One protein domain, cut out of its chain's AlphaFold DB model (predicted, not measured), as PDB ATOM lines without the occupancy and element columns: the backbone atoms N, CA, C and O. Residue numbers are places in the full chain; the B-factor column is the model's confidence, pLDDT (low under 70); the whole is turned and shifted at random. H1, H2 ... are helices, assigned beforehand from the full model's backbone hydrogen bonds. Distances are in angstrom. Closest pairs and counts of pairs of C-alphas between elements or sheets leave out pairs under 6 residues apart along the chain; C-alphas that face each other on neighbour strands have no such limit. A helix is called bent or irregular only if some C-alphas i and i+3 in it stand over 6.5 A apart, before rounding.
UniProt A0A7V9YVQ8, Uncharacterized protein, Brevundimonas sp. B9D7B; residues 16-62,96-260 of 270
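What this domain is: This is residues 16 to 62 and 96 to 260 of the 270 residues of an uncharacterized protein of Brevundimonas sp. B9D7B (UniProt A0A7V9YVQ8). A long, slender bundle of helices lying side by side, H1, H2, H3, H8 and H9, has a small head of four helices, H4 to H7, at one end. H3 runs almost the length of the bundle, H8 and then H9 follow one another along it, H2 lies beside it, and short H1 folds back on H2 and H8; H10 is a small tip at the end away from the head. The printed part has 212 residues with ten named helices, H1 to H10, and no named strand; the class is all helix. It is only just extended, close to loose, with a radius of gyration of the C-alphas of 25.7 A and spans of 80 by 39 by 31 A.

How they stand to each other: H3, residues 99 to 138, touches H2, residues 32 to 62, opposite ways at a shallow tilt of 12 degrees, the closest C-alphas, of Ala 36 and Ile 124, 4.7 A apart. With residues 117 to 135 alone H3 touches H8, residues 216 to 236, opposite ways at 14 degrees, closest at Leu 131 and Leu 222, C-alphas 5.7 A apart. With residues 99 to 110 alone it touches H9, residues 238 to 251, closest at Ala 100 and Ala 250, C-alphas 4.7 A apart. H1, residues 16 to 26, forms a helical hairpin with H2, the closest C-alphas, of Leu 26 and Gly 33, 4.3 A apart. H7, residues 200 to 214, and H3 only just touch, only at their ends, with 3 pairs of C-alphas within 8 A, the closest those of Val 135 and Ala 211, 6.5 A apart; they are about perpendicular at 79 degrees. H6, residues 182 to 189, touches H4, residues 146 to 162, closest at Ala 153 and Ala 187, C-alphas 4.5 A apart. H5, residues 166 to 178, touches H7, closest at Val 177 and Ala 210, C-alphas 5.6 A apart. H10, residues 254 to 260, touches no helix. Every O i to N i+4 pair is within hydrogen-bond range in H2 and H4 to H10, against 34 of 36 in H3 and 1 of 7 in H1, where 6 of 8 O i to N i+3 pairs are.

Where its parts are: H3 measures 56.5 A from C-alpha 99 at (26.860, -23.298, 27.350) to C-alpha 138 at (-11.267, -10.278, -12.207), with a kink of 32 degrees near residue 112. H2 measures 45.3 A and H8 30.1 A. H1 is irregular, with C-alphas 18 and 21 7.5 A apart.

The domain as a whole: Residues 63 to 95 are not printed, and C-alphas 62 and 96 are 6.9 A apart across the cut. No link printed whole is long. The pLDDT is under 70 at residues 96, 254 to 256 and 258.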
ATOM      1  N   PRO A  16       5.864 -28.513  10.268       92.88
ATOM      2  CA  PRO A  16       5.227 -28.312   8.960       92.88
ATOM      3  C   PRO A  16       3.747 -28.712   8.906       92.88
ATOM      4  O   PRO A  16       2.954 -28.092   8.196       92.88
ATOM      5  N   ASP A  17       3.352 -29.730   9.674       92.00
ATOM      6  CA  ASP A  17       1.963 -30.208   9.702       92.00
ATOM      7  C   ASP A  17       1.009 -29.292  10.479       92.00
ATOM      8  O   ASP A  17      -0.205 -29.429  10.337       92.00
ATOM      9  N   ALA A  18       1.516 -28.283  11.201       90.50
ATOM     10  CA  ALA A  18       0.682 -27.215  11.758       90.50
ATOM     11  C   ALA A  18      -0.095 -26.454  10.663       90.50
ATOM     12  O   ALA A  18      -1.133 -25.850  10.928       90.50
ATOM     13  N   LEU A  19       0.379 -26.523   9.414       91.69
ATOM     14  CA  LEU A  19      -0.268 -25.932   8.245       91.69
ATOM     15  C   LEU A  19      -1.335 -26.836   7.612       91.69
ATOM     16  O   LEU A  19      -1.911 -26.467   6.588       91.69
ATOM     17  N   GLY A  20      -1.615 -28.016   8.180       88.69
ATOM     18  CA  GLY A  20      -2.540 -29.001   7.609       88.69
ATOM     19  C   GLY A  20      -3.932 -28.439   7.301       88.69
ATOM     20  O   GLY A  20      -4.508 -28.760   6.265       88.69
ATOM     21  N   ASN A  21      -4.426 -27.510   8.125       90.00
ATOM     22  CA  ASN A  21      -5.739 -26.883   7.935       90.00
ATOM     23  C   ASN A  21      -5.848 -26.051   6.645       90.00
ATOM     24  O   ASN A  21      -6.954 -25.857   6.152       90.00
ATOM     25  N   GLN A  22      -4.727 -25.568   6.100       91.00
ATOM     26  CA  GLN A  22      -4.707 -24.774   4.866       91.00
ATOM     27  C   GLN A  22      -4.437 -25.614   3.612       91.00
ATOM     28  O   GLN A  22      -4.571 -25.109   2.497       91.00
ATOM     29  N   ALA A  23      -4.080 -26.894   3.770       90.69
ATOM     30  CA  ALA A  23      -3.705 -27.761   2.656       90.69
ATOM     31  C   ALA A  23      -4.848 -27.928   1.644       90.69
ATOM     32  O   ALA A  23      -4.622 -27.878   0.445       90.69
ATOM     33  N   THR A  24      -6.094 -28.049   2.104       92.19
ATOM     34  CA  THR A  24      -7.259 -28.251   1.223       92.19
ATOM     35  C   THR A  24      -7.484 -27.099   0.240       92.19
ATOM     36  O   THR A  24      -7.921 -27.323  -0.891       92.19
ATOM     37  N   VAL A  25      -7.185 -25.868   0.655       93.12
ATOM     38  CA  VAL A  25      -7.357 -24.660  -0.165       93.12
ATOM     39  C   VAL A  25      -6.098 -24.361  -0.978       93.12
ATOM     40  O   VAL A  25      -6.185 -23.985  -2.149       93.12
ATOM     41  N   LEU A  26      -4.924 -24.523  -0.366       93.38
ATOM     42  CA  LEU A  26      -3.663 -24.098  -0.962       93.38
ATOM     43  C   LEU A  26      -2.968 -25.183  -1.785       93.38
ATOM     44  O   LEU A  26      -2.369 -24.848  -2.798       93.38
ATOM     45  N   ASP A  27      -3.055 -26.461  -1.418       92.81
ATOM     46  CA  ASP A  27      -2.339 -27.567  -2.078       92.81
ATOM     47  C   ASP A  27      -3.062 -28.048  -3.350       92.81
ATOM     48  O   ASP A  27      -3.334 -29.230  -3.559       92.81
ATOM     49  N   GLN A  28      -3.440 -27.094  -4.202       91.62
ATOM     50  CA  GLN A  28      -4.094 -27.353  -5.480       91.62
ATOM     51  C   GLN A  28      -3.070 -27.281  -6.620       91.62
ATOM     52  O   GLN A  28      -2.319 -26.302  -6.710       91.62
ATOM     53  N   PRO A  29      -3.038 -28.271  -7.531       89.81
ATOM     54  CA  PRO A  29      -2.005 -28.361  -8.554       89.81
ATOM     55  C   PRO A  29      -2.016 -27.134  -9.472       89.81
ATOM     56  O   PRO A  29      -3.073 -26.658  -9.878       89.81
ATOM     57  N   ASN A  30      -0.824 -26.647  -9.830       89.19
ATOM     58  CA  ASN A  30      -0.616 -25.514 -10.743       89.19
ATOM     59  C   ASN A  30      -1.232 -24.178 -10.283       89.19
ATOM     60  O   ASN A  30      -1.528 -23.316 -11.109       89.19
ATOM     61  N   THR A  31      -1.403 -23.980  -8.973       92.69
ATOM     62  CA  THR A  31      -1.919 -22.720  -8.418       92.69
ATOM     63  C   THR A  31      -0.837 -21.916  -7.684       92.69
ATOM     64  O   THR A  31       0.122 -22.501  -7.166       92.69
ATOM     65  N   PRO A  32      -0.972 -20.577  -7.585       92.62
ATOM     66  CA  PRO A  32      -0.114 -19.766  -6.719       92.62
ATOM     67  C   PRO A  32      -0.156 -20.239  -5.260       92.62
ATOM     68  O   PRO A  32       0.880 -20.249  -4.590       92.62
ATOM     69  N   GLY A  33      -1.326 -20.704  -4.797       93.06
ATOM     70  CA  GLY A  33      -1.509 -21.278  -3.465       93.06
ATOM     71  C   GLY A  33      -0.564 -22.443  -3.170       93.06
ATOM     72  O   GLY A  33       0.046 -22.461  -2.103       93.06
ATOM     73  N   ALA A  34      -0.344 -23.354  -4.123       95.06
ATOM     74  CA  ALA A  34       0.526 -24.514  -3.897       95.06
ATOM     75  C   ALA A  34       1.991 -24.103  -3.723       95.06
ATOM     76  O   ALA A  34       2.711 -24.653  -2.890       95.06
ATOM     77  N   THR A  35       2.419 -23.074  -4.459       95.25
ATOM     78  CA  THR A  35       3.765 -22.507  -4.309       95.25
ATOM     79  C   THR A  35       3.932 -21.855  -2.937       95.25
ATOM     80  O   THR A  35       4.946 -22.072  -2.274       95.25
ATOM     81  N   ALA A  36       2.931 -21.093  -2.481       96.19
ATOM     82  CA  ALA A  36       2.941 -20.490  -1.150       96.19
ATOM     83  C   ALA A  36       2.947 -21.560  -0.045       96.19
ATOM     84  O   ALA A  36       3.742 -21.473   0.890       96.19
ATOM     85  N   TYR A  37       2.121 -22.600  -0.178       96.50
ATOM     86  CA  TYR A  37       2.041 -23.703   0.778       96.50
ATOM     87  C   TYR A  37       3.365 -24.458   0.904       96.50
ATOM     88  O   TYR A  37       3.845 -24.675   2.018       96.50
ATOM     89  N   ALA A  38       3.997 -24.794  -0.224       95.44
ATOM     90  CA  ALA A  38       5.313 -25.423  -0.240       95.44
ATOM     91  C   ALA A  38       6.376 -24.540   0.436       95.44
ATOM     92  O   ALA A  38       7.136 -25.032   1.268       95.44
ATOM     93  N   ALA A  39       6.390 -23.233   0.148       96.31
ATOM     94  CA  ALA A  39       7.290 -22.282   0.801       96.31
ATOM     95  C   ALA A  39       7.079 -22.247   2.327       96.31
ATOM     96  O   ALA A  39       8.039 -22.338   3.092       96.31
ATOM     97  N   GLY A  40       5.823 -22.202   2.784       96.44
ATOM     98  CA  GLY A  40       5.491 -22.230   4.210       96.44
ATOM     99  C   GLY A  40       5.946 -23.512   4.906       96.44
ATOM    100  O   GLY A  40       6.559 -23.447   5.973       96.44
ATOM    101  N   ARG A  41       5.726 -24.677   4.282       95.69
ATOM    102  CA  ARG A  41       6.224 -25.959   4.802       95.69
ATOM    103  C   ARG A  41       7.748 -25.987   4.881       95.69
ATOM    104  O   ARG A  41       8.272 -26.397   5.909       95.69
ATOM    105  N   ASN A  42       8.446 -25.507   3.853       95.62
ATOM    106  CA  ASN A  42       9.911 -25.460   3.826       95.62
ATOM    107  C   ASN A  42      10.482 -24.552   4.930       95.62
ATOM    108  O   ASN A  42      11.467 -24.911   5.578       95.62
ATOM    109  N   ALA A  43       9.855 -23.397   5.181       96.44
ATOM    110  CA  ALA A  43      10.254 -22.478   6.248       96.44
ATOM    111  C   ALA A  43      10.116 -23.118   7.640       96.44
ATOM    112  O   ALA A  43      11.042 -23.063   8.460       96.44
ATOM    113  N   LEU A  44       8.968 -23.753   7.892       95.69
ATOM    114  CA  LEU A  44       8.709 -24.467   9.140       95.69
ATOM    115  C   LEU A  44       9.601 -25.700   9.283       95.69
ATOM    116  O   LEU A  44      10.127 -25.938  10.360       95.69
ATOM    117  N   GLU A  45       9.867 -26.440   8.210       95.44
ATOM    118  CA  GLU A  45      10.774 -27.589   8.225       95.44
ATOM    119  C   GLU A  45      12.197 -27.184   8.625       95.44
ATOM    120  O   GLU A  45      12.800 -27.817   9.494       95.44
ATOM    121  N   ALA A  46      12.725 -26.107   8.036       94.88
ATOM    122  CA  ALA A  46      14.049 -25.590   8.371       94.88
ATOM    123  C   ALA A  46      14.125 -25.139   9.841       94.88
ATOM    124  O   ALA A  46      15.083 -25.458  10.549       94.88
ATOM    125  N   THR A  47      13.081 -24.457  10.311       95.12
ATOM    126  CA  THR A  47      12.959 -23.999  11.700       95.12
ATOM    127  C   THR A  47      12.864 -25.173  12.670       95.12
ATOM    128  O   THR A  47      13.619 -25.247  13.638       95.12
ATOM    129  N   TYR A  48      11.968 -26.119  12.399       95.31
ATOM    130  CA  TYR A  48      11.721 -27.277  13.245       95.31
ATOM    131  C   TYR A  48      12.961 -28.154  13.381       95.31
ATOM    132  O   TYR A  48      13.286 -28.594  14.485       95.31
ATOM    133  N   ARG A  49      13.692 -28.376  12.282       94.69
ATOM    134  CA  ARG A  49      14.957 -29.122  12.305       94.69
ATOM    135  C   ARG A  49      16.001 -28.447  13.181       94.69
ATOM    136  O   ARG A  49      16.619 -29.135  13.987       94.69
ATOM    137  N   LEU A  50      16.169 -27.129  13.065       94.56
ATOM    138  CA  LEU A  50      17.113 -26.388  13.903       94.56
ATOM    139  C   LEU A  50      16.735 -26.485  15.385       94.56
ATOM    140  O   LEU A  50      17.585 -26.813  16.212       94.56
ATOM    141  N   LEU A  51      15.464 -26.261  15.726       93.50
ATOM    142  CA  LEU A  51      14.989 -26.374  17.108       93.50
ATOM    143  C   LEU A  51      15.174 -27.796  17.660       93.50
ATOM    144  O   LEU A  51      15.658 -27.956  18.776       93.50
ATOM    145  N   SER A  52      14.881 -28.819  16.857       92.38
ATOM    146  CA  SER A  52      15.066 -30.228  17.231       92.38
ATOM    147  C   SER A  52      16.536 -30.570  17.485       92.38
ATOM    148  O   SER A  52      16.872 -31.129  18.524       92.38
ATOM    149  N   GLN A  53      17.434 -30.178  16.575       93.06
ATOM    150  CA  GLN A  53      18.879 -30.383  16.732       93.06
ATOM    151  C   GLN A  53      19.436 -29.632  17.946       93.06
ATOM    152  O   GLN A  53      20.357 -30.106  18.605       93.06
ATOM    153  N   THR A  54      18.863 -28.468  18.257       92.25
ATOM    154  CA  THR A  54      19.232 -27.687  19.440       92.25
ATOM    155  C   THR A  54      18.805 -28.395  20.718       92.25
ATOM    156  O   THR A  54      19.604 -28.484  21.645       92.25
ATOM    157  N   ALA A  55      17.592 -28.949  20.756       90.56
ATOM    158  CA  ALA A  55      17.120 -29.735  21.891       90.56
ATOM    159  C   ALA A  55      17.976 -30.999  22.110       90.56
ATOM    160  O   ALA A  55      18.364 -31.292  23.241       90.56
ATOM    161  N   ASP A  56      18.370 -31.691  21.032       90.69
ATOM    162  CA  ASP A  56      19.295 -32.833  21.107       90.69
ATOM    163  C   ASP A  56      20.672 -32.425  21.642       90.69
ATOM    164  O   ASP A  56      21.244 -33.102  22.501       90.69
ATOM    165  N   ALA A  57      21.204 -31.299  21.162       89.75
ATOM    166  CA  ALA A  57      22.476 -30.764  21.630       89.75
ATOM    167  C   ALA A  57      22.407 -30.347  23.110       89.75
ATOM    168  O   ALA A  57      23.331 -30.641  23.866       89.75
ATOM    169  N   GLU A  58      21.310 -29.723  23.547       87.56
ATOM    170  CA  GLU A  58      21.056 -29.387  24.953       87.56
ATOM    171  C   GLU A  58      21.028 -30.637  25.834       87.56
ATOM    172  O   GLU A  58      21.721 -30.688  26.855       87.56
ATOM    173  N   ALA A  59      20.292 -31.670  25.417       87.06
ATOM    174  CA  ALA A  59      20.222 -32.938  26.131       87.06
ATOM    175  C   ALA A  59      21.598 -33.620  26.219       87.06
ATOM    176  O   ALA A  59      21.988 -34.089  27.291       87.06
ATOM    177  N   ALA A  60      22.372 -33.628  25.129       86.62
ATOM    178  CA  ALA A  60      23.718 -34.200  25.097       86.62
ATOM    179  C   ALA A  60      24.709 -33.426  25.983       86.62
ATOM    180  O   ALA A  60      25.512 -34.035  26.694       86.62
ATOM    181  N   VAL A  61      24.638 -32.090  25.981       84.56
ATOM    182  CA  VAL A  61      25.441 -31.235  26.866       84.56
ATOM    183  C   VAL A  61      25.109 -31.530  28.327       84.56
ATOM    184  O   VAL A  61      26.026 -31.759  29.117       84.56
ATOM    185  N   GLN A  62      23.824 -31.617  28.677       81.75
ATOM    186  CA  GLN A  62      23.392 -31.941  30.039       81.75
ATOM    187  C   GLN A  62      23.780 -33.362  30.469       81.75
ATOM    188  O   GLN A  62      24.207 -33.562  31.607       81.75
ATOM    189  N   THR A  96      27.646 -26.901  32.760       68.88
ATOM    190  CA  THR A  96      28.520 -27.877  32.108       68.88
ATOM    191  C   THR A  96      29.828 -27.249  31.632       68.88
ATOM    192  O   THR A  96      30.768 -27.977  31.311       68.88
ATOM    193  N   GLY A  97      29.900 -25.915  31.574       71.50
ATOM    194  CA  GLY A  97      31.015 -25.172  30.986       71.50
ATOM    195  C   GLY A  97      30.998 -25.158  29.458       71.50
ATOM    196  O   GLY A  97      31.946 -24.678  28.841       71.50
ATOM    197  N   ARG A  98      29.946 -25.701  28.832       79.38
ATOM    198  CA  ARG A  98      29.786 -25.800  27.372       79.38
ATOM    199  C   ARG A  98      28.638 -24.945  26.841       79.38
ATOM    200  O   ARG A  98      28.362 -24.972  25.646       79.38
ATOM    201  N   GLU A  99      27.995 -24.157  27.699       81.44
ATOM    202  CA  GLU A  99      26.860 -23.298  27.350       81.44
ATOM    203  C   GLU A  99      27.243 -22.254  26.294       81.44
ATOM    204  O   GLU A  99      26.488 -22.039  25.349       81.44
ATOM    205  N   ALA A 100      28.436 -21.661  26.403       82.75
ATOM    206  CA  ALA A 100      28.943 -20.704  25.419       82.75
ATOM    207  C   ALA A 100      29.161 -21.344  24.039       82.75
ATOM    208  O   ALA A 100      28.763 -20.771  23.027       82.75
ATOM    209  N   LEU A 101      29.713 -22.565  23.996       85.81
ATOM    210  CA  LEU A 101      29.901 -23.314  22.747       85.81
ATOM    211  C   LEU A 101      28.561 -23.673  22.098       85.81
ATOM    212  O   LEU A 101      28.420 -23.566  20.883       85.81
ATOM    213  N   LEU A 102      27.569 -24.065  22.901       87.94
ATOM    214  CA  LEU A 102      26.218 -24.344  22.420       87.94
ATOM    215  C   LEU A 102      25.547 -23.078  21.864       87.94
ATOM    216  O   LEU A 102      24.982 -23.117  20.773       87.94
ATOM    217  N   ALA A 103      25.638 -21.955  22.579       88.00
ATOM    218  CA  ALA A 103      25.084 -20.679  22.135       88.00
ATOM    219  C   ALA A 103      25.743 -20.186  20.834       88.00
ATOM    220  O   ALA A 103      25.052 -19.692  19.938       88.00
ATOM    221  N   GLU A 104      27.058 -20.354  20.693       90.06
ATOM    222  CA  GLU A 104      27.787 -20.010  19.472       90.06
ATOM    223  C   GLU A 104      27.409 -20.928  18.301       90.06
ATOM    224  O   GLU A 104      27.109 -20.440  17.207       90.06
ATOM    225  N   ALA A 105      27.358 -22.246  18.524       91.06
ATOM    226  CA  ALA A 105      26.945 -23.215  17.513       91.06
ATOM    227  C   ALA A 105      25.511 -22.951  17.029       91.06
ATOM    228  O   ALA A 105      25.268 -22.912  15.821       91.06
ATOM    229  N   TYR A 106      24.588 -22.685  17.958       93.25
ATOM    230  CA  TYR A 106      23.218 -22.292  17.639       93.25
ATOM    231  C   TYR A 106      23.180 -21.009  16.814       93.25
ATOM    232  O   TYR A 106      22.512 -20.955  15.788       93.25
ATOM    233  N   THR A 107      23.931 -19.984  17.226       92.38
ATOM    234  CA  THR A 107      23.986 -18.701  16.516       92.38
ATOM    235  C   THR A 107      24.449 -18.898  15.069       92.38
ATOM    236  O   THR A 107      23.819 -18.386  14.146       92.38
ATOM    237  N   ARG A 108      25.503 -19.694  14.845       93.12
ATOM    238  CA  ARG A 108      25.993 -20.022  13.496       93.12
ATOM    239  C   ARG A 108      24.942 -20.768  12.670       93.12
ATOM    240  O   ARG A 108      24.704 -20.397  11.525       93.12
ATOM    241  N   ALA A 109      24.294 -21.779  13.247       93.44
ATOM    242  CA  ALA A 109      23.252 -22.542  12.563       93.44
ATOM    243  C   ALA A 109      22.024 -21.673  12.233       93.44
ATOM    244  O   ALA A 109      21.492 -21.737  11.125       93.44
ATOM    245  N   MET A 110      21.626 -20.795  13.154       93.19
ATOM    246  CA  MET A 110      20.553 -19.826  12.951       93.19
ATOM    247  C   MET A 110      20.870 -18.880  11.790       93.19
ATOM    248  O   MET A 110      20.013 -18.674  10.939       93.19
ATOM    249  N   PHE A 111      22.103 -18.375  11.674       93.81
ATOM    250  CA  PHE A 111      22.505 -17.543  10.532       93.81
ATOM    251  C   PHE A 111      22.411 -18.254   9.174       93.81
ATOM    252  O   PHE A 111      22.270 -17.582   8.154       93.81
ATOM    253  N   CYS A 112      22.440 -19.588   9.136       93.38
ATOM    254  CA  CYS A 112      22.180 -20.353   7.915       93.38
ATOM    255  C   CYS A 112      20.677 -20.544   7.642       93.38
ATOM    256  O   CYS A 112      20.270 -20.579   6.483       93.38
ATOM    257  N   VAL A 113      19.855 -20.667   8.689       94.56
ATOM    258  CA  VAL A 113      18.412 -20.944   8.575       94.56
ATOM    259  C   VAL A 113      17.589 -19.678   8.343       94.56
ATOM    260  O   VAL A 113      16.686 -19.696   7.507       94.56
ATOM    261  N   THR A 114      17.905 -18.567   9.012       94.56
ATOM    262  CA  THR A 114      17.144 -17.311   8.890       94.56
ATOM    263  C   THR A 114      17.016 -16.829   7.438       94.56
ATOM    264  O   THR A 114      15.895 -16.542   7.028       94.56
ATOM    265  N   PRO A 115      18.071 -16.834   6.592       96.56
ATOM    266  CA  PRO A 115      17.934 -16.449   5.184       96.56
ATOM    267  C   PRO A 115      16.999 -17.358   4.375       96.56
ATOM    268  O   PRO A 115      16.356 -16.893   3.433       96.56
ATOM    269  N   ILE A 116      16.922 -18.649   4.720       95.56
ATOM    270  CA  ILE A 116      15.992 -19.595   4.086       95.56
ATOM    271  C   ILE A 116      14.564 -19.198   4.454       95.56
ATOM    272  O   ILE A 116      13.739 -19.013   3.564       95.56
ATOM    273  N   VAL A 117      14.296 -19.000   5.748       96.19
ATOM    274  CA  VAL A 117      12.984 -18.567   6.251       96.19
ATOM    275  C   VAL A 117      12.567 -17.238   5.617       96.19
ATOM    276  O   VAL A 117      11.468 -17.148   5.074       96.19
ATOM    277  N   ASP A 118      13.454 -16.242   5.591       96.94
ATOM    278  CA  ASP A 118      13.187 -14.931   4.992       96.94
ATOM    279  C   ASP A 118      12.856 -15.036   3.500       96.94
ATOM    280  O   ASP A 118      11.945 -14.366   3.005       96.94
ATOM    281  N   ARG A 119      13.590 -15.879   2.762       97.75
ATOM    282  CA  ARG A 119      13.320 -16.134   1.344       97.75
ATOM    283  C   ARG A 119      11.945 -16.765   1.153       97.75
ATOM    284  O   ARG A 119      11.195 -16.312   0.293       97.75
ATOM    285  N   GLU A 120      11.601 -17.774   1.947       97.44
ATOM    286  CA  GLU A 120      10.297 -18.431   1.836       97.44
ATOM    287  C   GLU A 120       9.142 -17.504   2.246       97.44
ATOM    288  O   GLU A 120       8.115 -17.466   1.571       97.44
ATOM    289  N   MET A 121       9.317 -16.664   3.270       97.06
ATOM    290  CA  MET A 121       8.329 -15.639   3.628       97.06
ATOM    291  C   MET A 121       8.131 -14.611   2.508       97.06
ATOM    292  O   MET A 121       6.992 -14.246   2.203       97.06
ATOM    293  N   LYS A 122       9.212 -14.183   1.841       97.81
ATOM    294  CA  LYS A 122       9.126 -13.333   0.640       97.81
ATOM    295  C   LYS A 122       8.402 -14.040  -0.505       97.81
ATOM    296  O   LYS A 122       7.614 -13.402  -1.199       97.81
ATOM    297  N   ASN A 123       8.618 -15.343  -0.691       96.94
ATOM    298  CA  ASN A 123       7.909 -16.130  -1.702       96.94
ATOM    299  C   ASN A 123       6.396 -16.161  -1.434       96.94
ATOM    300  O   ASN A 123       5.619 -15.966  -2.370       96.94
ATOM    301  N   ILE A 124       5.981 -16.350  -0.174       97.62
ATOM    302  CA  ILE A 124       4.567 -16.299   0.236       97.62
ATOM    303  C   ILE A 124       3.981 -14.911  -0.053       97.62
ATOM    304  O   ILE A 124       2.950 -14.814  -0.714       97.62
ATOM    305  N   GLN A 125       4.664 -13.835   0.354       98.00
ATOM    306  CA  GLN A 125       4.231 -12.457   0.079       98.00
ATOM    307  C   GLN A 125       4.108 -12.163  -1.421       98.00
ATOM    308  O   GLN A 125       3.156 -11.518  -1.853       98.00
ATOM    309  N   ALA A 126       5.031 -12.674  -2.238       97.56
ATOM    310  CA  ALA A 126       4.947 -12.540  -3.687       97.56
ATOM    311  C   ALA A 126       3.722 -13.269  -4.266       97.56
ATOM    312  O   ALA A 126       3.106 -12.764  -5.205       97.56
ATOM    313  N   GLN A 127       3.341 -14.433  -3.722       97.06
ATOM    314  CA  GLN A 127       2.112 -15.113  -4.147       97.06
ATOM    315  C   GLN A 127       0.853 -14.372  -3.685       97.06
ATOM    316  O   GLN A 127      -0.089 -14.291  -4.469       97.06
ATOM    317  N   ILE A 128       0.857 -13.780  -2.485       97.62
ATOM    318  CA  ILE A 128      -0.223 -12.895  -2.013       97.62
ATOM    319  C   ILE A 128      -0.433 -11.760  -3.021       97.62
ATOM    320  O   ILE A 128      -1.518 -11.654  -3.579       97.62
ATOM    321  N   GLY A 129       0.615 -11.004  -3.370       97.19
ATOM    322  CA  GLY A 129       0.491  -9.895  -4.329       97.19
ATOM    323  C   GLY A 129       0.027 -10.326  -5.732       97.19
ATOM    324  O   GLY A 129      -0.709  -9.601  -6.407       97.19
ATOM    325  N   ARG A 130       0.404 -11.532  -6.180       96.75
ATOM    326  CA  ARG A 130      -0.109 -12.113  -7.437       96.75
ATOM    327  C   ARG A 130      -1.598 -12.442  -7.351       96.75
ATOM    328  O   ARG A 130      -2.322 -12.169  -8.303       96.75
ATOM    329  N   LEU A 131      -2.047 -13.036  -6.247       96.50
ATOM    330  CA  LEU A 131      -3.458 -13.359  -6.024       96.50
ATOM    331  C   LEU A 131      -4.299 -12.086  -5.873       96.50
ATOM    332  O   LEU A 131      -5.356 -12.001  -6.485       96.50
ATOM    333  N   GLU A 132      -3.805 -11.071  -5.159       96.25
ATOM    334  CA  GLU A 132      -4.440  -9.747  -5.077       96.25
ATOM    335  C   GLU A 132      -4.624  -9.123  -6.461       96.25
ATOM    336  O   GLU A 132      -5.705  -8.629  -6.775       96.25
ATOM    337  N   SER A 133      -3.590  -9.191  -7.307       95.56
ATOM    338  CA  SER A 133      -3.663  -8.691  -8.683       95.56
ATOM    339  C   SER A 133      -4.708  -9.459  -9.493       95.56
ATOM    340  O   SER A 133      -5.579  -8.842 -10.086       95.56
ATOM    341  N   ARG A 134      -4.711 -10.797  -9.432       95.69
ATOM    342  CA  ARG A 134      -5.705 -11.630 -10.133       95.69
ATOM    343  C   ARG A 134      -7.138 -11.369  -9.672       95.69
ATOM    344  O   ARG A 134      -8.038 -11.299 -10.504       95.69
ATOM    345  N   VAL A 135      -7.354 -11.211  -8.365       95.88
ATOM    346  CA  VAL A 135      -8.665 -10.843  -7.816       95.88
ATOM    347  C   VAL A 135      -9.066  -9.466  -8.332       95.88
ATOM    348  O   VAL A 135     -10.175  -9.313  -8.826       95.88
ATOM    349  N   LYS A 136      -8.171  -8.476  -8.282       94.12
ATOM    350  CA  LYS A 136      -8.438  -7.130  -8.798       94.12
ATOM    351  C   LYS A 136      -8.781  -7.141 -10.289       94.12
ATOM    352  O   LYS A 136      -9.769  -6.522 -10.677       94.12
ATOM    353  N   ASP A 137      -8.004  -7.847 -11.100       93.75
ATOM    354  CA  ASP A 137      -8.214  -7.949 -12.545       93.75
ATOM    355  C   ASP A 137      -9.572  -8.601 -12.846       93.75
ATOM    356  O   ASP A 137     -10.325  -8.102 -13.676       93.75
ATOM    357  N   ALA A 138      -9.955  -9.638 -12.090       93.25
ATOM    358  CA  ALA A 138     -11.267 -10.278 -12.207       93.25
ATOM    359  C   ALA A 138     -12.448  -9.357 -11.842       93.25
ATOM    360  O   ALA A 138     -13.574  -9.610 -12.272       93.25
ATOM    361  N   LEU A 139     -12.213  -8.308 -11.047       93.38
ATOM    362  CA  LEU A 139     -13.221  -7.307 -10.680       93.38
ATOM    363  C   LEU A 139     -13.190  -6.060 -11.585       93.38
ATOM    364  O   LEU A 139     -14.040  -5.186 -11.421       93.38
ATOM    365  N   THR A 140     -12.229  -5.950 -12.508       92.00
ATOM    366  CA  THR A 140     -12.029  -4.756 -13.343       92.00
ATOM    367  C   THR A 140     -12.746  -4.907 -14.687       92.00
ATOM    368  O   THR A 140     -12.661  -5.942 -15.345       92.00
ATOM    369  N   TYR A 141     -13.441  -3.863 -15.143       89.00
ATOM    370  CA  TYR A 141     -14.114  -3.864 -16.445       89.00
ATOM    371  C   TYR A 141     -13.203  -3.295 -17.536       89.00
ATOM    372  O   TYR A 141     -12.789  -2.149 -17.422       89.00
ATOM    373  N   GLU A 142     -12.940  -4.023 -18.631       84.12
ATOM    374  CA  GLU A 142     -12.024  -3.574 -19.703       84.12
ATOM    375  C   GLU A 142     -12.694  -3.052 -20.998       84.12
ATOM    376  O   GLU A 142     -12.009  -2.530 -21.878       84.12
ATOM    377  N   GLY A 143     -14.022  -3.114 -21.129       72.69
ATOM    378  CA  GLY A 143     -14.702  -3.030 -22.436       72.69
ATOM    379  C   GLY A 143     -14.833  -1.653 -23.115       72.69
ATOM    380  O   GLY A 143     -15.221  -1.597 -24.278       72.69
ATOM    381  N   ALA A 144     -14.526  -0.536 -22.444       72.94
ATOM    382  CA  ALA A 144     -14.682   0.820 -23.003       72.94
ATOM    383  C   ALA A 144     -13.387   1.649 -22.978       72.94
ATOM    384  O   ALA A 144     -12.544   1.457 -22.094       72.94
ATOM    385  N   ALA A 145     -13.270   2.616 -23.903       73.88
ATOM    386  CA  ALA A 145     -12.209   3.626 -23.910       73.88
ATOM    387  C   ALA A 145     -12.168   4.395 -22.576       73.88
ATOM    388  O   ALA A 145     -13.211   4.685 -21.987       73.88
ATOM    389  N   LEU A 146     -10.964   4.742 -22.107       71.19
ATOM    390  CA  LEU A 146     -10.729   5.262 -20.751       71.19
ATOM    391  C   LEU A 146     -11.588   6.496 -20.412       71.19
ATOM    392  O   LEU A 146     -12.134   6.592 -19.313       71.19
ATOM    393  N   SER A 147     -11.756   7.412 -21.371       70.44
ATOM    394  CA  SER A 147     -12.577   8.617 -21.215       70.44
ATOM    395  C   SER A 147     -14.058   8.283 -21.018       70.44
ATOM    396  O   SER A 147     -14.653   8.712 -20.029       70.44
ATOM    397  N   SER A 148     -14.643   7.457 -21.890       73.00
ATOM    398  CA  SER A 148     -16.037   7.004 -21.785       73.00
ATOM    399  C   SER A 148     -16.289   6.189 -20.512       73.00
ATOM    400  O   SER A 148     -17.311   6.387 -19.856       73.00
ATOM    401  N   ARG A 149     -15.330   5.343 -20.109       78.75
ATOM    402  CA  ARG A 149     -15.398   4.565 -18.862       78.75
ATOM    403  C   ARG A 149     -15.472   5.473 -17.636       78.75
ATOM    404  O   ARG A 149     -16.278   5.229 -16.745       78.75
ATOM    405  N   SER A 150     -14.663   6.533 -17.598       81.44
ATOM    406  CA  SER A 150     -14.617   7.461 -16.459       81.44
ATOM    407  C   SER A 150     -15.922   8.249 -16.261       81.44
ATOM    408  O   SER A 150     -16.357   8.441 -15.120       81.44
ATOM    409  N   GLY A 151     -16.576   8.650 -17.359       87.75
ATOM    410  CA  GLY A 151     -17.874   9.331 -17.333       87.75
ATOM    411  C   GLY A 151     -18.982   8.413 -16.823       87.75
ATOM    412  O   GLY A 151     -19.618   8.712 -15.814       87.75
ATOM    413  N   GLN A 152     -19.117   7.233 -17.435       90.44
ATOM    414  CA  GLN A 152     -20.106   6.227 -17.033       90.44
ATOM    415  C   GLN A 152     -19.906   5.765 -15.582       90.44
ATOM    416  O   GLN A 152     -20.870   5.643 -14.833       90.44
ATOM    417  N   ALA A 153     -18.658   5.575 -15.140       92.88
ATOM    418  CA  ALA A 153     -18.372   5.211 -13.754       92.88
ATOM    419  C   ALA A 153     -18.834   6.289 -12.760       92.88
ATOM    420  O   ALA A 153     -19.288   5.973 -11.660       92.88
ATOM    421  N   THR A 154     -18.747   7.567 -13.134       94.94
ATOM    422  CA  THR A 154     -19.224   8.669 -12.290       94.94
ATOM    423  C   THR A 154     -20.747   8.673 -12.183       94.94
ATOM    424  O   THR A 154     -21.265   8.800 -11.074       94.94
ATOM    425  N   GLU A 155     -21.456   8.462 -13.292       95.94
ATOM    426  CA  GLU A 155     -22.923   8.364 -13.323       95.94
ATOM    427  C   GLU A 155     -23.430   7.175 -12.498       95.94
ATOM    428  O   GLU A 155     -24.317   7.337 -11.660       95.94
ATOM    429  N   ILE A 156     -22.809   6.000 -12.653       96.31
ATOM    430  CA  ILE A 156     -23.150   4.799 -11.876       96.31
ATOM    431  C   ILE A 156     -22.987   5.063 -10.377       96.31
ATOM    432  O   ILE A 156     -23.885   4.761  -9.594       96.31
ATOM    433  N   ARG A 157     -21.868   5.665  -9.951       96.56
ATOM    434  CA  ARG A 157     -21.649   5.979  -8.531       96.56
ATOM    435  C   ARG A 157     -22.668   6.975  -7.988       96.56
ATOM    436  O   ARG A 157     -23.147   6.793  -6.871       96.56
ATOM    437  N   GLN A 158     -23.018   8.005  -8.760       97.19
ATOM    438  CA  GLN A 158     -24.056   8.964  -8.371       97.19
ATOM    439  C   GLN A 158     -25.423   8.287  -8.237       97.19
ATOM    440  O   GLN A 158     -26.127   8.539  -7.260       97.19
ATOM    441  N   PHE A 159     -25.762   7.377  -9.154       97.44
ATOM    442  CA  PHE A 159     -26.977   6.572  -9.069       97.44
ATOM    443  C   PHE A 159     -26.991   5.699  -7.805       97.44
ATOM    444  O   PHE A 159     -27.938   5.768  -7.023       97.44
ATOM    445  N   VAL A 160     -25.912   4.963  -7.523       97.06
ATOM    446  CA  VAL A 160     -25.776   4.152  -6.296       97.06
ATOM    447  C   VAL A 160     -25.870   5.021  -5.032       97.06
ATOM    448  O   VAL A 160     -26.509   4.649  -4.044       97.06
ATOM    449  N   LYS A 161     -25.288   6.222  -5.056       96.88
ATOM    450  CA  LYS A 161     -25.362   7.170  -3.941       96.88
ATOM    451  C   LYS A 161     -26.766   7.748  -3.738       96.88
ATOM    452  O   LYS A 161     -27.096   8.105  -2.611       96.88
ATOM    453  N   SER A 162     -27.580   7.831  -4.794       97.06
ATOM    454  CA  SER A 162     -28.930   8.411  -4.745       97.06
ATOM    455  C   SER A 162     -29.949   7.569  -3.970       97.06
ATOM    456  O   SER A 162     -30.966   8.106  -3.539       97.06
ATOM    457  N   PHE A 163     -29.673   6.279  -3.733       96.38
ATOM    458  CA  PHE A 163     -30.508   5.450  -2.864       96.38
ATOM    459  C   PHE A 163     -30.508   6.005  -1.435       96.38
ATOM    460  O   PHE A 163     -29.464   6.039  -0.775       96.38
ATOM    461  N   GLU A 164     -31.685   6.399  -0.946       93.00
ATOM    462  CA  GLU A 164     -31.864   6.943   0.405       93.00
ATOM    463  C   GLU A 164     -31.632   5.880   1.483       93.00
ATOM    464  O   GLU A 164     -31.057   6.159   2.536       93.00
ATOM    465  N   ARG A 165     -32.055   4.637   1.215       95.19
ATOM    466  CA  ARG A 165     -31.935   3.524   2.159       95.19
ATOM    467  C   ARG A 165     -30.678   2.693   1.878       95.19
ATOM    468  O   ARG A 165     -30.547   2.159   0.775       95.19
ATOM    469  N   PRO A 166     -29.801   2.478   2.879       93.62
ATOM    470  CA  PRO A 166     -28.616   1.629   2.719       93.62
ATOM    471  C   PRO A 166     -28.938   0.201   2.258       93.62
ATOM    472  O   PRO A 166     -28.221  -0.362   1.437       93.62
ATOM    473  N   SER A 167     -30.054  -0.374   2.718       94.31
ATOM    474  CA  SER A 167     -30.477  -1.728   2.342       94.31
ATOM    475  C   SER A 167     -30.853  -1.864   0.863       94.31
ATOM    476  O   SER A 167     -30.541  -2.877   0.244       94.31
ATOM    477  N   GLU A 168     -31.495  -0.849   0.280       96.25
ATOM    478  CA  GLU A 168     -31.849  -0.828  -1.145       96.25
ATOM    479  C   GLU A 168     -30.594  -0.687  -2.010       96.25
ATOM    480  O   GLU A 168     -30.439  -1.412  -2.993       96.25
ATOM    481  N   ARG A 169     -29.655   0.165  -1.578       96.44
ATOM    482  CA  ARG A 169     -28.336   0.303  -2.207       96.44
ATOM    483  C   ARG A 169     -27.573  -1.018  -2.206       96.44
ATOM    484  O   ARG A 169     -27.064  -1.435  -3.243       96.44
ATOM    485  N   TRP A 170     -27.507  -1.680  -1.051       96.81
ATOM    486  CA  TRP A 170     -26.829  -2.965  -0.914       96.81
ATOM    487  C   TRP A 170     -27.466  -4.036  -1.799       96.81
ATOM    488  O   TRP A 170     -26.766  -4.716  -2.545       96.81
ATOM    489  N   LYS A 171     -28.802  -4.138  -1.781       97.19
ATOM    490  CA  LYS A 171     -29.548  -5.072  -2.629       97.19
ATOM    491  C   LYS A 171     -29.244  -4.854  -4.112       97.19
ATOM    492  O   LYS A 171     -28.941  -5.817  -4.806       97.19
ATOM    493  N   PHE A 172     -29.264  -3.603  -4.576       97.56
ATOM    494  CA  PHE A 172     -28.913  -3.265  -5.956       97.56
ATOM    495  C   PHE A 172     -27.503  -3.753  -6.321       97.56
ATOM    496  O   PHE A 172     -27.314  -4.371  -7.367       97.56
ATOM    497  N   LEU A 173     -26.516  -3.517  -5.453       97.88
ATOM    498  CA  LEU A 173     -25.129  -3.923  -5.693       97.88
ATOM    499  C   LEU A 173     -24.965  -5.449  -5.721       97.88
ATOM    500  O   LEU A 173     -24.279  -5.965  -6.597       97.88
ATOM    501  N   VAL A 174     -25.632  -6.180  -4.827       97.69
ATOM    502  CA  VAL A 174     -25.628  -7.653  -4.845       97.69
ATOM    503  C   VAL A 174     -26.278  -8.189  -6.123       97.69
ATOM    504  O   VAL A 174     -25.722  -9.080  -6.758       97.69
ATOM    505  N   GLU A 175     -27.389  -7.601  -6.573       97.94
ATOM    506  CA  GLU A 175     -28.011  -7.965  -7.853       97.94
ATOM    507  C   GLU A 175     -27.066  -7.723  -9.044       97.94
ATOM    508  O   GLU A 175     -27.063  -8.507  -9.993       97.94
ATOM    509  N   ARG A 176     -26.234  -6.670  -9.004       97.81
ATOM    510  CA  ARG A 176     -25.181  -6.441 -10.012       97.81
ATOM    511  C   ARG A 176     -24.079  -7.500  -9.952       97.81
ATOM    512  O   ARG A 176     -23.627  -7.953 -11.002       97.81
ATOM    513  N   VAL A 177     -23.681  -7.924  -8.749       97.62
ATOM    514  CA  VAL A 177     -22.736  -9.037  -8.570       97.62
ATOM    515  C   VAL A 177     -23.296 -10.325  -9.182       97.62
ATOM    516  O   VAL A 177     -22.609 -11.001  -9.950       97.62
ATOM    517  N   ASP A 178     -24.555 -10.648  -8.891       97.50
ATOM    518  CA  ASP A 178     -25.220 -11.840  -9.421       97.50
ATOM    519  C   ASP A 178     -25.389 -11.795 -10.943       97.50
ATOM    520  O   ASP A 178     -25.236 -12.822 -11.604       97.50
ATOM    521  N   ALA A 179     -25.637 -10.609 -11.501       96.50
ATOM    522  CA  ALA A 179     -25.737 -10.384 -12.939       96.50
ATOM    523  C   ALA A 179     -24.379 -10.314 -13.666       96.50
ATOM    524  O   ALA A 179     -24.367 -10.128 -14.881       96.50
ATOM    525  N   GLN A 180     -23.251 -10.442 -12.955       94.75
ATOM    526  CA  GLN A 180     -21.899 -10.249 -13.503       94.75
ATOM    527  C   GLN A 180     -21.708  -8.885 -14.197       94.75
ATOM    528  O   GLN A 180     -20.993  -8.766 -15.192       94.75
ATOM    529  N   ASP A 181     -22.334  -7.834 -13.662       95.75
ATOM    530  CA  ASP A 181     -22.205  -6.465 -14.166       95.75
ATOM    531  C   ASP A 181     -20.869  -5.853 -13.706       95.75
ATOM    532  O   ASP A 181     -20.795  -5.075 -12.748       95.75
ATOM    533  N   LEU A 182     -19.785  -6.257 -14.382       94.31
ATOM    534  CA  LEU A 182     -18.420  -5.799 -14.099       94.31
ATOM    535  C   LEU A 182     -18.310  -4.276 -14.160       94.31
ATOM    536  O   LEU A 182     -17.588  -3.687 -13.369       94.31
ATOM    537  N   GLN A 183     -19.031  -3.630 -15.077       94.25
ATOM    538  CA  GLN A 183     -18.972  -2.184 -15.240       94.25
ATOM    539  C   GLN A 183     -19.506  -1.461 -13.999       94.25
ATOM    540  O   GLN A 183     -18.877  -0.511 -13.525       94.25
ATOM    541  N   ALA A 184     -20.643  -1.909 -13.461       95.25
ATOM    542  CA  ALA A 184     -21.212  -1.315 -12.259       95.25
ATOM    543  C   ALA A 184     -20.338  -1.555 -11.022       95.25
ATOM    544  O   ALA A 184     -20.115  -0.635 -10.230       95.25
ATOM    545  N   ILE A 185     -19.819  -2.774 -10.864       96.88
ATOM    546  CA  ILE A 185     -18.994  -3.136  -9.708       96.88
ATOM    547  C   ILE A 185     -17.615  -2.473  -9.766       96.88
ATOM    548  O   ILE A 185     -17.199  -1.899  -8.762       96.88
ATOM    549  N   ASP A 186     -16.949  -2.442 -10.922       95.56
ATOM    550  CA  ASP A 186     -15.680  -1.727 -11.116       95.56
ATOM    551  C   ASP A 186     -15.844  -0.220 -10.858       95.56
ATOM    552  O   ASP A 186     -15.051   0.390 -10.142       95.56
ATOM    553  N   ALA A 187     -16.936   0.391 -11.337       95.44
ATOM    554  CA  ALA A 187     -17.221   1.802 -11.076       95.44
ATOM    555  C   ALA A 187     -17.302   2.126  -9.573       95.44
ATOM    556  O   ALA A 187     -16.841   3.191  -9.146       95.44
ATOM    557  N   VAL A 188     -17.877   1.222  -8.776       96.62
ATOM    558  CA  VAL A 188     -18.042   1.381  -7.324       96.62
ATOM    559  C   VAL A 188     -16.767   1.007  -6.559       96.62
ATOM    560  O   VAL A 188     -16.355   1.755  -5.671       96.62
ATOM    561  N   LEU A 189     -16.124  -0.116  -6.892       96.06
ATOM    562  CA  LEU A 189     -14.938  -0.629  -6.197       96.06
ATOM    563  C   LEU A 189     -13.645   0.105  -6.574       96.06
ATOM    564  O   LEU A 189     -12.753   0.225  -5.734       96.06
ATOM    565  N   GLY A 190     -13.560   0.644  -7.790       92.62
ATOM    566  CA  GLY A 190     -12.424   1.409  -8.306       92.62
ATOM    567  C   GLY A 190     -12.336   2.847  -7.781       92.62
ATOM    568  O   GLY A 190     -11.577   3.660  -8.306       92.62
ATOM    569  N   SER A 191     -13.134   3.223  -6.780       92.75
ATOM    570  CA  SER A 191     -13.136   4.569  -6.204       92.75
ATOM    571  C   SER A 191     -13.411   4.571  -4.702       92.75
ATOM    572  O   SER A 191     -13.950   3.593  -4.179       92.75
ATOM    573  N   PRO A 192     -13.047   5.658  -3.991       95.25
ATOM    574  CA  PRO A 192     -13.295   5.764  -2.560       95.25
ATOM    575  C   PRO A 192     -14.778   5.567  -2.196       95.25
ATOM    576  O   PRO A 192     -15.655   6.093  -2.889       95.25
ATOM    577  N   PRO A 193     -15.078   4.877  -1.080       96.62
ATOM    578  CA  PRO A 193     -16.427   4.393  -0.767       96.62
ATOM    579  C   PRO A 193     -17.465   5.513  -0.601       96.62
ATOM    580  O   PRO A 193     -18.606   5.390  -1.056       96.62
ATOM    581  N   TYR A 194     -17.052   6.666  -0.065       95.19
ATOM    582  CA  TYR A 194     -17.918   7.833   0.138       95.19
ATOM    583  C   TYR A 194     -18.471   8.443  -1.169       95.19
ATOM    584  O   TYR A 194     -19.471   9.173  -1.141       95.19
ATOM    585  N   LEU A 195     -17.855   8.159  -2.325       95.56
ATOM    586  CA  LEU A 195     -18.357   8.608  -3.630       95.56
ATOM    587  C   LEU A 195     -19.597   7.830  -4.080       95.56
ATOM    588  O   LEU A 195     -20.431   8.395  -4.782       95.56
ATOM    589  N   SER A 196     -19.749   6.590  -3.617       96.50
ATOM    590  CA  SER A 196     -20.922   5.737  -3.857       96.50
ATOM    591  C   SER A 196     -21.889   5.730  -2.666       96.50
ATOM    592  O   SER A 196     -22.866   4.987  -2.656       96.50
ATOM    593  N   GLY A 197     -21.614   6.538  -1.635       94.94
ATOM    594  CA  GLY A 197     -22.393   6.567  -0.395       94.94
ATOM    595  C   GLY A 197     -22.184   5.350   0.512       94.94
ATOM    596  O   GLY A 197     -22.993   5.148   1.410       94.94
ATOM    597  N   LEU A 198     -21.138   4.551   0.287       96.56
ATOM    598  CA  LEU A 198     -20.815   3.378   1.099       96.56
ATOM    599  C   LEU A 198     -19.892   3.747   2.264       96.56
ATOM    600  O   LEU A 198     -19.071   4.666   2.172       96.56
ATOM    601  N   THR A 199     -20.003   2.991   3.348       96.44
ATOM    602  CA  THR A 199     -18.979   2.904   4.394       96.44
ATOM    603  C   THR A 199     -17.781   2.078   3.911       96.44
ATOM    604  O   THR A 199     -17.847   1.397   2.886       96.44
ATOM    605  N   ALA A 200     -16.662   2.137   4.639       96.38
ATOM    606  CA  ALA A 200     -15.499   1.299   4.339       96.38
ATOM    607  C   ALA A 200     -15.830  -0.200   4.458       96.38
ATOM    608  O   ALA A 200     -15.441  -0.978   3.590       96.38
ATOM    609  N   ASP A 201     -16.613  -0.577   5.474       96.19
ATOM    610  CA  ASP A 201     -17.004  -1.968   5.723       96.19
ATOM    611  C   ASP A 201     -17.937  -2.504   4.629       96.19
ATOM    612  O   ASP A 201     -17.742  -3.616   4.146       96.19
ATOM    613  N   GLU A 202     -18.910  -1.709   4.169       96.56
ATOM    614  CA  GLU A 202     -19.772  -2.091   3.039       96.56
ATOM    615  C   GLU A 202     -18.972  -2.223   1.736       96.56
ATOM    616  O   GLU A 202     -19.227  -3.117   0.932       96.56
ATOM    617  N   HIS A 203     -17.986  -1.352   1.510       97.06
ATOM    618  CA  HIS A 203     -17.129  -1.424   0.323       97.06
ATOM    619  C   HIS A 203     -16.282  -2.692   0.303       97.06
ATOM    620  O   HIS A 203     -16.205  -3.367  -0.726       97.06
ATOM    621  N   GLU A 204     -15.703  -3.055   1.448       96.06
ATOM    622  CA  GLU A 204     -14.967  -4.307   1.591       96.06
ATOM    623  C   GLU A 204     -15.897  -5.518   1.477       96.06
ATOM    624  O   GLU A 204     -15.595  -6.450   0.735       96.06
ATOM    625  N   ALA A 205     -17.071  -5.489   2.111       96.88
ATOM    626  CA  ALA A 205     -18.059  -6.555   1.983       96.88
ATOM    627  C   ALA A 205     -18.495  -6.759   0.522       96.88
ATOM    628  O   ALA A 205     -18.717  -7.895   0.095       96.88
ATOM    629  N   LEU A 206     -18.606  -5.683  -0.268       97.38
ATOM    630  CA  LEU A 206     -18.959  -5.780  -1.685       97.38
ATOM    631  C   LEU A 206     -17.834  -6.448  -2.473       97.38
ATOM    632  O   LEU A 206     -18.098  -7.331  -3.287       97.38
ATOM    633  N   ARG A 207     -16.581  -6.062  -2.200       96.62
ATOM    634  CA  ARG A 207     -15.393  -6.690  -2.790       96.62
ATOM    635  C   ARG A 207     -15.344  -8.182  -2.473       96.62
ATOM    636  O   ARG A 207     -15.136  -8.972  -3.386       96.62
ATOM    637  N   VAL A 208     -15.580  -8.561  -1.216       96.31
ATOM    638  CA  VAL A 208     -15.649  -9.961  -0.765       96.31
ATOM    639  C   VAL A 208     -16.740 -10.708  -1.531       96.31
ATOM    640  O   VAL A 208     -16.463 -11.728  -2.151       96.31
ATOM    641  N   THR A 209     -17.959 -10.163  -1.561       97.31
ATOM    642  CA  THR A 209     -19.112 -10.790  -2.226       97.31
ATOM    643  C   THR A 209     -18.852 -11.001  -3.721       97.31
ATOM    644  O   THR A 209     -19.118 -12.078  -4.257       97.31
ATOM    645  N   ALA A 210     -18.292  -9.997  -4.402       97.19
ATOM    646  CA  ALA A 210     -17.940 -10.089  -5.817       97.19
ATOM    647  C   ALA A 210     -16.808 -11.100  -6.066       97.19
ATOM    648  O   ALA A 210     -16.911 -11.936  -6.964       97.19
ATOM    649  N   ALA A 211     -15.755 -11.078  -5.245       96.69
ATOM    650  CA  ALA A 211     -14.615 -11.979  -5.383       96.69
ATOM    651  C   ALA A 211     -14.997 -13.447  -5.124       96.69
ATOM    652  O   ALA A 211     -14.617 -14.334  -5.889       96.69
ATOM    653  N   GLU A 212     -15.817 -13.717  -4.104       95.88
ATOM    654  CA  GLU A 212     -16.347 -15.059  -3.838       95.88
ATOM    655  C   GLU A 212     -17.214 -15.590  -4.983       95.88
ATOM    656  O   GLU A 212     -17.237 -16.800  -5.225       95.88
ATOM    657  N   LYS A 213     -17.911 -14.704  -5.704       96.50
ATOM    658  CA  LYS A 213     -18.761 -15.079  -6.836       96.50
ATOM    659  C   LYS A 213     -17.958 -15.321  -8.114       96.50
ATOM    660  O   LYS A 213     -18.213 -16.307  -8.804       96.50
ATOM    661  N   TRP A 214     -17.036 -14.425  -8.456       95.88
ATOM    662  CA  TRP A 214     -16.404 -14.394  -9.781       95.88
ATOM    663  C   TRP A 214     -15.014 -15.033  -9.819       95.88
ATOM    664  O   TRP A 214     -14.631 -15.595 -10.841       95.88
ATOM    665  N   CYS A 215     -14.271 -15.003  -8.712       95.25
ATOM    666  CA  CYS A 215     -12.906 -15.526  -8.624       95.25
ATOM    667  C   CYS A 215     -12.667 -16.292  -7.312       95.25
ATOM    668  O   CYS A 215     -11.618 -16.173  -6.675       95.25
ATOM    669  N   ARG A 216     -13.640 -17.136  -6.931       95.25
ATOM    670  CA  ARG A 216     -13.669 -17.878  -5.659       95.25
ATOM    671  C   ARG A 216     -12.342 -18.535  -5.294       95.25
ATOM    672  O   ARG A 216     -11.901 -18.411  -4.160       95.25
ATOM    673  N   GLN A 217     -11.737 -19.257  -6.236       94.31
ATOM    674  CA  GLN A 217     -10.496 -19.989  -5.987       94.31
ATOM    675  C   GLN A 217      -9.361 -19.034  -5.604       94.31
ATOM    676  O   GLN A 217      -8.732 -19.227  -4.568       94.31
ATOM    677  N   ASP A 218      -9.145 -17.978  -6.390       95.25
ATOM    678  CA  ASP A 218      -8.077 -17.006  -6.147       95.25
ATOM    679  C   ASP A 218      -8.308 -16.241  -4.840       95.25
ATOM    680  O   ASP A 218      -7.377 -16.060  -4.056       95.25
ATOM    681  N   TYR A 219      -9.558 -15.867  -4.550       96.50
ATOM    682  CA  TYR A 219      -9.916 -15.196  -3.302       96.50
ATOM    683  C   TYR A 219      -9.714 -16.089  -2.067       96.50
ATOM    684  O   TYR A 219      -9.120 -15.669  -1.073       96.50
ATOM    685  N   GLN A 220     -10.151 -17.350  -2.127       95.88
ATOM    686  CA  GLN A 220      -9.944 -18.304  -1.036       95.88
ATOM    687  C   GLN A 220      -8.456 -18.590  -0.816       95.88
ATOM    688  O   GLN A 220      -8.004 -18.643   0.329       95.88
ATOM    689  N   GLN A 221      -7.681 -18.723  -1.895       96.44
ATOM    690  CA  GLN A 221      -6.234 -18.885  -1.804       96.44
ATOM    691  C   GLN A 221      -5.548 -17.646  -1.236       96.44
ATOM    692  O   GLN A 221      -4.623 -17.801  -0.443       96.44
ATOM    693  N   LEU A 222      -6.006 -16.437  -1.574       96.62
ATOM    694  CA  LEU A 222      -5.488 -15.193  -1.005       96.62
ATOM    695  C   LEU A 222      -5.646 -15.192   0.519       96.62
ATOM    696  O   LEU A 222      -4.659 -15.055   1.240       96.62
ATOM    697  N   LYS A 223      -6.862 -15.453   1.015       96.19
ATOM    698  CA  LYS A 223      -7.140 -15.508   2.459       96.19
ATOM    699  C   LYS A 223      -6.384 -16.620   3.169       96.19
ATOM    700  O   LYS A 223      -5.835 -16.404   4.249       96.19
ATOM    701  N   ALA A 224      -6.274 -17.790   2.551       96.31
ATOM    702  CA  ALA A 224      -5.472 -18.870   3.104       96.31
ATOM    703  C   ALA A 224      -3.965 -18.534   3.125       96.31
ATOM    704  O   ALA A 224      -3.283 -18.906   4.078       96.31
ATOM    705  N   CYS A 225      -3.442 -17.794   2.137       96.94
ATOM    706  CA  CYS A 225      -2.046 -17.340   2.112       96.94
ATOM    707  C   CYS A 225      -1.747 -16.278   3.184       96.94
ATOM    708  O   CYS A 225      -0.681 -16.330   3.796       96.94
ATOM    709  N   GLU A 226      -2.674 -15.349   3.440       96.44
ATOM    710  CA  GLU A 226      -2.564 -14.378   4.542       96.44
ATOM    711  C   GLU A 226      -2.437 -15.108   5.890       96.44
ATOM    712  O   GLU A 226      -1.499 -14.868   6.651       96.44
ATOM    713  N   VAL A 227      -3.322 -16.079   6.150       96.31
ATOM    714  CA  VAL A 227      -3.269 -16.896   7.374       96.31
ATOM    715  C   VAL A 227      -1.994 -17.739   7.429       96.31
ATOM    716  O   VAL A 227      -1.375 -17.854   8.485       96.31
ATOM    717  N   LEU A 228      -1.577 -18.326   6.305       96.50
ATOM    718  CA  LEU A 228      -0.334 -19.090   6.206       96.50
ATOM    719  C   LEU A 228       0.882 -18.243   6.610       96.50
ATOM    720  O   LEU A 228       1.726 -18.725   7.363       96.50
ATOM    721  N   LEU A 229       0.970 -16.998   6.134       96.44
ATOM    722  CA  LEU A 229       2.077 -16.100   6.460       96.44
ATOM    723  C   LEU A 229       2.160 -15.834   7.967       96.44
ATOM    724  O   LEU A 229       3.249 -15.919   8.538       96.44
ATOM    725  N   GLU A 230       1.025 -15.570   8.618       95.62
ATOM    726  CA  GLU A 230       0.974 -15.393  10.073       95.62
ATOM    727  C   GLU A 230       1.386 -16.665  10.820       95.62
ATOM    728  O   GLU A 230       2.197 -16.608  11.741       95.62
ATOM    729  N   ARG A 231       0.942 -17.844  10.370       94.62
ATOM    730  CA  ARG A 231       1.360 -19.120  10.976       94.62
ATOM    731  C   ARG A 231       2.859 -19.377  10.854       94.62
ATOM    732  O   ARG A 231       3.472 -19.860  11.801       94.62
ATOM    733  N   VAL A 232       3.466 -19.036   9.720       95.62
ATOM    734  CA  VAL A 232       4.922 -19.145   9.545       95.62
ATOM    735  C   VAL A 232       5.650 -18.160  10.469       95.62
ATOM    736  O   VAL A 232       6.643 -18.536  11.093       95.62
ATOM    737  N   ARG A 233       5.139 -16.933  10.638       94.94
ATOM    738  CA  ARG A 233       5.681 -15.956  11.605       94.94
ATOM    739  C   ARG A 233       5.621 -16.489  13.037       94.94
ATOM    740  O   ARG A 233       6.632 -16.484  13.732       94.94
ATOM    741  N   GLU A 234       4.472 -17.011  13.455       92.69
ATOM    742  CA  GLU A 234       4.290 -17.631  14.773       92.69
ATOM    743  C   GLU A 234       5.233 -18.829  14.983       92.69
ATOM    744  O   GLU A 234       5.870 -18.944  16.031       92.69
ATOM    745  N   GLY A 235       5.356 -19.714  13.989       91.38
ATOM    746  CA  GLY A 235       6.199 -20.911  14.068       91.38
ATOM    747  C   GLY A 235       7.699 -20.605  14.127       91.38
ATOM    748  O   GLY A 235       8.456 -21.312  14.791       91.38
ATOM    749  N   THR A 236       8.133 -19.524  13.478       93.25
ATOM    750  CA  THR A 236       9.544 -19.094  13.409       93.25
ATOM    751  C   THR A 236       9.972 -18.209  14.581       93.25
ATOM    752  O   THR A 236      11.165 -18.125  14.883       93.25
ATOM    753  N   ALA A 237       9.023 -17.622  15.318       89.94
ATOM    754  CA  ALA A 237       9.295 -16.783  16.489       89.94
ATOM    755  C   ALA A 237      10.135 -17.495  17.572       89.94
ATOM    756  O   ALA A 237      10.913 -16.855  18.284       89.94
ATOM    757  N   GLY A 238      10.036 -18.828  17.659       86.56
ATOM    758  CA  GLY A 238      10.814 -19.656  18.585       86.56
ATOM    759  C   GLY A 238      12.335 -19.607  18.372       86.56
ATOM    760  O   GLY A 238      13.095 -19.904  19.296       86.56
ATOM    761  N   LEU A 239      12.808 -19.205  17.186       91.06
ATOM    762  CA  LEU A 239      14.241 -19.147  16.889       91.06
ATOM    763  C   LEU A 239      14.956 -18.061  17.698       91.06
ATOM    764  O   LEU A 239      16.016 -18.305  18.281       91.06
ATOM    765  N   LEU A 240      14.369 -16.864  17.753       89.25
ATOM    766  CA  LEU A 240      14.944 -15.724  18.467       89.25
ATOM    767  C   LEU A 240      14.862 -15.912  19.982       89.25
ATOM    768  O   LEU A 240      15.828 -15.613  20.683       89.25
ATOM    769  N   SER A 241      13.747 -16.450  20.486       88.69
ATOM    770  CA  SER A 241      13.598 -16.734  21.918       88.69
ATOM    771  C   SER A 241      14.597 -17.795  22.388       88.69
ATOM    772  O   SER A 241      15.215 -17.631  23.441       88.69
ATOM    773  N   THR A 242      14.838 -18.830  21.578       88.06
ATOM    774  CA  THR A 242      15.860 -19.848  21.857       88.06
ATOM    775  C   THR A 242      17.265 -19.247  21.842       88.06
ATOM    776  O   THR A 242      18.040 -19.518  22.759       88.06
ATOM    777  N   MET A 243      17.579 -18.370  20.877       90.00
ATOM    778  CA  MET A 243      18.865 -17.663  20.844       90.00
ATOM    779  C   MET A 243      19.084 -16.831  22.109       90.00
ATOM    780  O   MET A 243      20.147 -16.909  22.724       90.00
ATOM    781  N   ALA A 244      18.085 -16.031  22.490       88.25
ATOM    782  CA  ALA A 244      18.153 -15.174  23.666       88.25
ATOM    783  C   ALA A 244      18.373 -16.012  24.931       88.25
ATOM    784  O   ALA A 244      19.311 -15.751  25.680       88.25
ATOM    785  N   ARG A 245      17.592 -17.087  25.102       89.19
ATOM    786  CA  ARG A 245      17.743 -18.037  26.211       89.19
ATOM    787  C   ARG A 245      19.154 -18.624  26.269       89.19
ATOM    788  O   ARG A 245      19.763 -18.638  27.335       89.19
ATOM    789  N   LEU A 246      19.683 -19.104  25.144       86.44
ATOM    790  CA  LEU A 246      21.018 -19.703  25.079       86.44
ATOM    791  C   LEU A 246      22.132 -18.703  25.402       86.44
ATOM    792  O   LEU A 246      23.069 -19.054  26.118       86.44
ATOM    793  N   LYS A 247      22.017 -17.455  24.936       86.75
ATOM    794  CA  LYS A 247      22.973 -16.387  25.265       86.75
ATOM    795  C   LYS A 247      22.947 -16.035  26.748       86.75
ATOM    796  O   LYS A 247      23.992 -16.083  27.388       86.75
ATOM    797  N   THR A 248      21.763 -15.802  27.317       84.69
ATOM    798  CA  THR A 248      21.613 -15.551  28.759       84.69
ATOM    799  C   THR A 248      22.193 -16.699  29.586       84.69
ATOM    800  O   THR A 248      22.879 -16.478  30.580       84.69
ATOM    801  N   ASN A 249      21.981 -17.938  29.144       79.88
ATOM    802  CA  ASN A 249      22.538 -19.125  29.782       79.88
ATOM    803  C   ASN A 249      24.075 -19.183  29.740       79.88
ATOM    804  O   ASN A 249      24.679 -19.692  30.686       79.88
ATOM    805  N   ALA A 250      24.698 -18.698  28.666       80.69
ATOM    806  CA  ALA A 250      26.151 -18.631  28.525       80.69
ATOM    807  C   ALA A 250      26.771 -17.506  29.375       80.69
ATOM    808  O   ALA A 250      27.805 -17.714  30.014       80.69
ATOM    809  N   GLU A 251      26.125 -16.340  29.428       80.00
ATOM    810  CA  GLU A 251      26.552 -15.182  30.230       80.00
ATOM    811  C   GLU A 251      26.429 -15.455  31.734       80.00
ATOM    812  O   GLU A 251      27.334 -15.151  32.508       80.00
ATOM    813  N   ALA A 252      25.348 -16.115  32.157       75.31
ATOM    814  CA  ALA A 252      25.121 -16.474  33.557       75.31
ATOM    815  C   ALA A 252      26.069 -17.572  34.082       75.31
ATOM    816  O   ALA A 252      26.015 -17.915  35.266       75.31
ATOM    817  N   HIS A 253      26.921 -18.158  33.231       71.81
ATOM    818  CA  HIS A 253      27.829 -19.216  33.650       71.81
ATOM    819  C   HIS A 253      28.891 -18.671  34.638       71.81
ATOM    820  O   HIS A 253      29.572 -17.685  34.338       71.81
ATOM    821  N   PRO A 254      29.106 -19.319  35.805       69.31
ATOM    822  CA  PRO A 254      30.011 -18.817  36.846       69.31
ATOM    823  C   PRO A 254      31.449 -18.560  36.379       69.31
ATOM    824  O   PRO A 254      32.098 -17.644  36.874       69.31
ATOM    825  N   GLY A 255      31.947 -19.353  35.425       69.31
ATOM    826  CA  GLY A 255      33.271 -19.155  34.829       69.31
ATOM    827  C   GLY A 255      33.384 -17.860  34.018       69.31
ATOM    828  O   GLY A 255      34.418 -17.201  34.082       69.31
ATOM    829  N   THR A 256      32.317 -17.463  33.323       69.56
ATOM    830  CA  THR A 256      32.252 -16.220  32.540       69.56
ATOM    831  C   THR A 256      32.247 -15.019  33.483       69.56
ATOM    832  O   THR A 256      33.106 -14.147  33.386       69.56
ATOM    833  N   LEU A 257      31.387 -15.056  34.508       73.69
ATOM    834  CA  LEU A 257      31.321 -14.031  35.558       73.69
ATOM    835  C   LEU A 257      32.625 -13.905  36.361       73.69
ATOM    836  O   LEU A 257      32.997 -12.813  36.792       73.69
ATOM    837  N   ALA A 258      33.318 -15.019  36.610       69.44
ATOM    838  CA  ALA A 258      34.618 -15.006  37.274       69.44
ATOM    839  C   ALA A 258      35.690 -14.353  36.390       69.44
ATOM    840  O   ALA A 258      36.450 -13.530  36.893       69.44
ATOM    841  N   GLY A 259      35.715 -14.672  35.091       73.75
ATOM    842  CA  GLY A 259      36.602 -14.037  34.114       73.75
ATOM    843  C   GLY A 259      36.410 -12.521  34.057       73.75
ATOM    844  O   GLY A 259      37.366 -11.782  34.271       73.75
ATOM    845  N   GLU A 260      35.168 -12.057  33.904       76.00
ATOM    846  CA  GLU A 260      34.836 -10.625  33.886       76.00
ATOM    847  C   GLU A 260      35.267  -9.909  35.172       76.00
ATOM    848  O   GLU A 260      35.837  -8.819  35.133       76.00
TER     849      GLU A 260